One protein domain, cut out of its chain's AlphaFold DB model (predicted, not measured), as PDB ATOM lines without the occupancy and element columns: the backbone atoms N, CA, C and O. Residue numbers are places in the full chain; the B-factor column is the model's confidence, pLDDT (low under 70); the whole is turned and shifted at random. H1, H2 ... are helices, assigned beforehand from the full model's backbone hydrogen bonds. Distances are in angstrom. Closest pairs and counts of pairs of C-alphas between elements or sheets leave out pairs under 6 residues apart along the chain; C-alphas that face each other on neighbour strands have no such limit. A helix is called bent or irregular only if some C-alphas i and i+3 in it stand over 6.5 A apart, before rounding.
ATOM      1  N   ALA A   9     -36.780  -5.724 -37.946       88.62
ATOM      2  CA  ALA A   9     -36.525  -7.125 -38.270       88.62
ATOM      3  C   ALA A   9     -37.827  -7.950 -38.335       88.62
ATOM      4  O   ALA A   9     -37.902  -8.937 -39.063       88.62
ATOM      5  N   SER A  10     -38.865  -7.540 -37.594       89.00
ATOM      6  CA  SER A  10     -40.189  -8.165 -37.609       89.00
ATOM      7  C   SER A  10     -41.278  -7.146 -37.256       89.00
ATOM      8  O   SER A  10     -41.153  -6.450 -36.248       89.00
ATOM      9  N   PRO A  11     -42.378  -7.056 -38.027       90.06
ATOM     10  CA  PRO A  11     -43.510  -6.195 -37.679       90.06
ATOM     11  C   PRO A  11     -44.330  -6.733 -36.492       90.06
ATOM     12  O   PRO A  11     -45.220  -6.041 -36.005       90.06
ATOM     13  N   GLY A  12     -44.058  -7.965 -36.038       92.25
ATOM     14  CA  GLY A  12     -44.876  -8.663 -35.049       92.25
ATOM     15  C   GLY A  12     -46.251  -9.073 -35.594       92.25
ATOM     16  O   GLY A  12     -46.623  -8.764 -36.726       92.25
ATOM     17  N   VAL A  13     -47.013  -9.805 -34.778       94.81
ATOM     18  CA  VAL A  13     -48.390 -10.232 -35.103       94.81
ATOM     19  C   VAL A  13     -49.393  -9.945 -33.976       94.81
ATOM     20  O   VAL A  13     -50.552 -10.353 -34.060       94.81
ATOM     21  N   GLY A  14     -48.971  -9.248 -32.918       92.00
ATOM     22  CA  GLY A  14     -49.775  -9.034 -31.712       92.00
ATOM     23  C   GLY A  14     -50.247 -10.352 -31.083       92.00
ATOM     24  O   GLY A  14     -49.564 -11.368 -31.162       92.00
ATOM     25  N   ASN A  15     -51.458 -10.352 -30.519       94.50
ATOM     26  CA  ASN A  15     -52.087 -11.533 -29.905       94.50
ATOM     27  C   ASN A  15     -52.836 -12.420 -30.921       94.50
ATOM     28  O   ASN A  15     -53.791 -13.115 -30.565       94.50
ATOM     29  N   SER A  16     -52.462 -12.354 -32.202       96.25
ATOM     30  CA  SER A  16     -53.153 -13.073 -33.271       96.25
ATOM     31  C   SER A  16     -52.982 -14.581 -33.120       96.25
ATOM     32  O   SER A  16     -51.864 -15.084 -33.093       96.25
ATOM     33  N   LYS A  17     -54.095 -15.316 -33.090       95.50
ATOM     34  CA  LYS A  17     -54.094 -16.785 -32.961       95.50
ATOM     35  C   LYS A  17     -54.089 -17.515 -34.303       95.50
ATOM     36  O   LYS A  17     -53.968 -18.733 -34.350       95.50
ATOM     37  N   ASN A  18     -54.283 -16.784 -35.400       95.56
ATOM     38  CA  ASN A  18     -54.324 -17.333 -36.750       95.56
ATOM     39  C   ASN A  18     -53.883 -16.297 -37.796       95.56
ATOM     40  O   ASN A  18     -53.749 -15.103 -37.517       95.56
ATOM     41  N   MET A  19     -53.696 -16.768 -39.031       96.62
ATOM     42  CA  MET A  19     -53.205 -15.956 -40.148       96.62
ATOM     43  C   MET A  19     -54.124 -14.785 -40.518       96.62
ATOM     44  O   MET A  19     -53.632 -13.750 -40.963       96.62
ATOM     45  N   VAL A  20     -55.444 -14.923 -40.355       97.19
ATOM     46  CA  VAL A  20     -56.402 -13.852 -40.681       97.19
ATOM     47  C   VAL A  20     -56.254 -12.696 -39.695       97.19
ATOM     48  O   VAL A  20     -56.129 -11.543 -40.108       97.19
ATOM     49  N   GLN A  21     -56.179 -13.006 -38.398       97.06
ATOM     50  CA  GLN A  21     -55.925 -12.013 -37.355       97.06
ATOM     51  C   GLN A  21     -54.556 -11.347 -37.539       97.06
ATOM     52  O   GLN A  21     -54.475 -10.121 -37.489       97.06
ATOM     53  N   ALA A  22     -53.515 -12.124 -37.862       97.12
ATOM     54  CA  ALA A  22     -52.170 -11.595 -38.091       97.12
ATOM     55  C   ALA A  22     -52.129 -10.618 -39.275       97.12
ATOM     56  O   ALA A  22     -51.539  -9.543 -39.176       97.12
ATOM     57  N   LYS A  23     -52.815 -10.941 -40.381       95.69
ATOM     58  CA  LYS A  23     -52.972 -10.022 -41.519       95.69
ATOM     59  C   LYS A  23     -53.696  -8.743 -41.107       95.69
ATOM     60  O   LYS A  23     -53.224  -7.663 -41.434       95.69
ATOM     61  N   CYS A  24     -54.799  -8.852 -40.366       96.25
ATOM     62  CA  CYS A  24     -55.537  -7.686 -39.878       96.25
ATOM     63  C   CYS A  24     -54.661  -6.787 -38.989       96.25
ATOM     64  O   CYS A  24     -54.664  -5.569 -39.163       96.25
ATOM     65  N   TYR A  25     -53.872  -7.380 -38.087       96.38
ATOM     66  CA  TYR A  25     -52.916  -6.659 -37.245       96.38
ATOM     67  C   TYR A  25     -51.878  -5.900 -38.083       96.38
ATOM     68  O   TYR A  25     -51.711  -4.695 -37.905       96.38
ATOM     69  N   ILE A  26     -51.238  -6.577 -39.040       95.38
ATOM     70  CA  ILE A  26     -50.221  -5.966 -39.906       95.38
ATOM     71  C   ILE A  26     -50.829  -4.853 -40.773       95.38
ATOM     72  O   ILE A  26     -50.230  -3.790 -40.909       95.38
ATOM     73  N   THR A  27     -52.034  -5.043 -41.317       95.19
ATOM     74  CA  THR A  27     -52.723  -4.001 -42.094       95.19
ATOM     75  C   THR A  27     -53.009  -2.765 -41.246       95.19
ATOM     76  O   THR A  27     -52.777  -1.650 -41.708       95.19
ATOM     77  N   LYS A  28     -53.464  -2.940 -39.997       95.31
ATOM     78  CA  LYS A  28     -53.661  -1.823 -39.059       95.31
ATOM     79  C   LYS A  28     -52.347  -1.103 -38.759       95.31
ATOM     80  O   LYS A  28     -52.319   0.121 -38.777       95.31
ATOM     81  N   LEU A  29     -51.260  -1.845 -38.540       93.50
ATOM     82  CA  LEU A  29     -49.928  -1.270 -38.335       93.50
ATOM     83  C   LEU A  29     -49.498  -0.403 -39.530       93.50
ATOM     84  O   LEU A  29     -49.042   0.721 -39.336       93.50
ATOM     85  N   CYS A  30     -49.683  -0.897 -40.757       92.31
ATOM     86  CA  CYS A  30     -49.370  -0.142 -41.970       92.31
ATOM     87  C   CYS A  30     -50.259   1.093 -42.151       92.31
ATOM     88  O   CYS A  30     -49.748   2.138 -42.537       92.31
ATOM     89  N   ALA A  31     -51.556   0.991 -41.847       92.50
ATOM     90  CA  ALA A  31     -52.481   2.120 -41.920       92.50
ATOM     91  C   ALA A  31     -52.111   3.225 -40.919       92.50
ATOM     92  O   ALA A  31     -52.128   4.399 -41.269       92.50
ATOM     93  N   ASN A  32     -51.706   2.854 -39.701       92.38
ATOM     94  CA  ASN A  32     -51.293   3.809 -38.670       92.38
ATOM     95  C   ASN A  32     -50.012   4.575 -39.034       92.38
ATOM     96  O   ASN A  32     -49.825   5.703 -38.590       92.38
ATOM     97  N   LEU A  33     -49.117   3.951 -39.803       89.50
ATOM     98  CA  LEU A  33     -47.837   4.534 -40.218       89.50
ATOM     99  C   LEU A  33     -47.868   5.112 -41.640       89.50
ATOM    100  O   LEU A  33     -46.829   5.562 -42.116       89.50
ATOM    101  N   ASP A  34     -49.020   5.043 -42.317       90.88
ATOM    102  CA  ASP A  34     -49.191   5.339 -43.744       90.88
ATOM    103  C   ASP A  34     -48.070   4.727 -44.611       90.88
ATOM    104  O   ASP A  34     -47.365   5.399 -45.367       90.88
ATOM    105  N   CYS A  35     -47.828   3.424 -44.426       88.94
ATOM    106  CA  CYS A  35     -46.664   2.747 -44.993       88.94
ATOM    107  C   CYS A  35     -47.006   1.467 -45.767       88.94
ATOM    108  O   CYS A  35     -48.098   0.901 -45.688       88.94
ATOM    109  N   ARG A  36     -46.018   0.977 -46.524       89.88
ATOM    110  CA  ARG A  36     -46.041  -0.333 -47.185       89.88
ATOM    111  C   ARG A  36     -44.823  -1.139 -46.752       89.88
ATOM    112  O   ARG A  36     -43.742  -0.585 -46.571       89.88
ATOM    113  N   ILE A  37     -44.982  -2.456 -46.631       91.06
ATOM    114  CA  ILE A  37     -43.883  -3.348 -46.238       91.06
ATOM    115  C   ILE A  37     -43.032  -3.696 -47.458       91.06
ATOM    116  O   ILE A  37     -43.528  -4.262 -48.433       91.06
ATOM    117  N   SER A  38     -41.731  -3.428 -47.359       91.06
ATOM    118  CA  SER A  38     -40.719  -3.932 -48.286       91.06
ATOM    119  C   SER A  38     -39.920  -5.048 -47.618       91.06
ATOM    120  O   SER A  38     -39.532  -4.928 -46.459       91.06
ATOM    121  N   ARG A  39     -39.685  -6.151 -48.337       88.94
ATOM    122  CA  ARG A  39     -38.843  -7.264 -47.877       88.94
ATOM    123  C   ARG A  39     -38.024  -7.833 -49.036       88.94
ATOM    124  O   ARG A  39     -38.543  -7.867 -50.157       88.94
ATOM    125  N   PRO A  40     -36.798  -8.333 -48.795       87.62
ATOM    126  CA  PRO A  40     -36.006  -8.997 -49.824       87.62
ATOM    127  C   PRO A  40     -36.773 -10.183 -50.427       87.62
ATOM    128  O   PRO A  40     -37.211 -11.084 -49.710       87.62
ATOM    129  N   LYS A  41     -36.979 -10.161 -51.749       87.94
ATOM    130  CA  LYS A  41     -37.574 -11.274 -52.513       87.94
ATOM    131  C   LYS A  41     -36.595 -11.850 -53.534       87.94
ATOM    132  O   LYS A  41     -36.426 -13.058 -53.577       87.94
ATOM    133  N   ILE A  42     -35.929 -10.986 -54.305       91.50
ATOM    134  CA  ILE A  42     -35.006 -11.378 -55.385       91.50
ATOM    135  C   ILE A  42     -33.730 -12.011 -54.804       91.50
ATOM    136  O   ILE A  42     -33.394 -13.151 -55.104       91.50
ATOM    137  N   TYR A  43     -33.078 -11.313 -53.874       88.62
ATOM    138  CA  TYR A  43     -31.823 -11.750 -53.247       88.62
ATOM    139  C   TYR A  43     -32.039 -12.495 -51.922       88.62
ATOM    140  O   TYR A  43     -31.191 -12.471 -51.035       88.62
ATOM    141  N   ALA A  44     -33.197 -13.146 -51.754       87.56
ATOM    142  CA  ALA A  44     -33.502 -13.881 -50.525       87.56
ATOM    143  C   ALA A  44     -32.493 -15.016 -50.270       87.56
ATOM    144  O   ALA A  44     -32.147 -15.284 -49.125       87.56
ATOM    145  N   HIS A  45     -31.982 -15.648 -51.331       84.88
ATOM    146  CA  HIS A  45     -30.980 -16.710 -51.235       84.88
ATOM    147  C   HIS A  45     -29.626 -16.193 -50.718       84.88
ATOM    148  O   HIS A  45     -29.067 -16.788 -49.802       84.88
ATOM    149  N   GLU A  46     -29.137 -15.053 -51.222       89.50
ATOM    150  CA  GLU A  46     -27.913 -14.412 -50.718       89.50
ATOM    151  C   GLU A  46     -28.074 -13.950 -49.271       89.50
ATOM    152  O   GLU A  46     -27.169 -14.126 -48.455       89.50
ATOM    153  N   LEU A  47     -29.244 -13.392 -48.937       88.44
ATOM    154  CA  LEU A  47     -29.559 -12.996 -47.570       88.44
ATOM    155  C   LEU A  47     -29.529 -14.204 -46.633       88.44
ATOM    156  O   LEU A  47     -28.909 -14.130 -45.579       88.44
ATOM    157  N   ASN A  48     -30.143 -15.320 -47.026       85.44
ATOM    158  CA  ASN A  48     -30.150 -16.549 -46.236       85.44
ATOM    159  C   ASN A  48     -28.754 -17.178 -46.122       85.44
ATOM    160  O   ASN A  48     -28.432 -17.722 -45.075       85.44
ATOM    161  N   ALA A  49     -27.912 -17.081 -47.155       85.50
ATOM    162  CA  ALA A  49     -26.532 -17.571 -47.106       85.50
ATOM    163  C   ALA A  49     -25.642 -16.737 -46.165       85.50
ATOM    164  O   ALA A  49     -24.730 -17.269 -45.534       85.50
ATOM    165  N   ARG A  50     -25.907 -15.428 -46.053       87.19
ATOM    166  CA  ARG A  50     -25.206 -14.521 -45.126       87.19
ATOM    167  C   ARG A  50     -25.796 -14.550 -43.714       87.19
ATOM    168  O   ARG A  50     -25.079 -14.317 -42.743       87.19
ATOM    169  N   SER A  51     -27.092 -14.829 -43.595       82.06
ATOM    170  CA  SER A  51     -27.803 -14.939 -42.326       82.06
ATOM    171  C   SER A  51     -27.509 -16.284 -41.674       82.06
ATOM    172  O   SER A  51     -27.952 -17.334 -42.131       82.06
ATOM    173  N   ARG A  52     -26.797 -16.265 -40.547       78.50
ATOM    174  CA  ARG A  52     -26.655 -17.451 -39.697       78.50
ATOM    175  C   ARG A  52     -27.956 -17.656 -38.924       78.50
ATOM    176  O   ARG A  52     -28.092 -17.162 -37.811       78.50
ATOM    177  N   SER A  53     -28.914 -18.361 -39.517       80.81
ATOM    178  CA  SER A  53     -30.136 -18.791 -38.830       80.81
ATOM    179  C   SER A  53     -29.930 -20.210 -38.284       80.81
ATOM    180  O   SER A  53     -30.024 -21.169 -39.056       80.81
ATOM    181  N   PRO A  54     -29.588 -20.375 -36.990       85.94
ATOM    182  CA  PRO A  54     -29.395 -21.696 -36.410       85.94
ATOM    183  C   PRO A  54     -30.708 -22.484 -36.437       85.94
ATOM    184  O   PRO A  54     -31.793 -21.926 -36.274       85.94
ATOM    185  N   LYS A  55     -30.606 -23.799 -36.643       85.69
ATOM    186  CA  LYS A  55     -31.749 -24.696 -36.469       85.69
ATOM    187  C   LYS A  55     -31.929 -24.949 -34.978       85.69
ATOM    188  O   LYS A  55     -31.077 -25.582 -34.361       85.69
TER     189      LYS A  55
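AT A GLANCE: This is residues 9 to 55 of the 147 residues of the protein "RIG-I_C domain-containing protein" of Strongylocentrotus purpuratus (UniProt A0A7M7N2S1). Two helices sit at the two ends of a long, open strap of chain: the longer helix H1 at one end and the short helix H2 at the other, with residues 33 to 43 spanning between them. The stretch before H1, residues 9 to 18, comes in from the space between the helices and turns round at the end where H1 begins, while residues 40 to 55, with H2 among them, stick out from the rest. The printed part has 47 residues with two named helices, H1 then H2 along the chain, and no named strand. The class is all helix, though under half of the residues, 21 of 47, are in named elements. The whole is loose, with a radius of gyration of the C-alphas of 13.6 A and spans of 32 by 25 by 14 A.

IN THESE COORDINATES: The printed part begins at Ala 9, C-alpha (-36.525, -7.125, -38.270). H1 holds residues 19 to 32, 19.9 A from first to last C-alpha, and begins at C-alpha 19 (-53.205, -15.956, -40.148). H2 holds residues 44 to 50, 9.9 A long, and ends at C-alpha 50 (-25.206, -14.521, -45.126).

HOW THE PARTS SIT: H1 and H2 are apart, with no C-alpha of the one within 8 A of the other. The link between them, 11 residues, is long. In both H1 and H2 every O i to N i+4 pair is within hydrogen-bond range. Neither helix is bent.

THE WHOLE: The two C-alphas farthest apart are those of Asp 34 and Lys 55, 35.5 A. Residues 40 to 55, of which 44 to 50 belong to H2, stand free. The body without them has 31 residues and spans 24 by 18 by 12 A. The printed part has no cut. The mean pLDDT of the printed part is 90.8, and no printed residue is under 70.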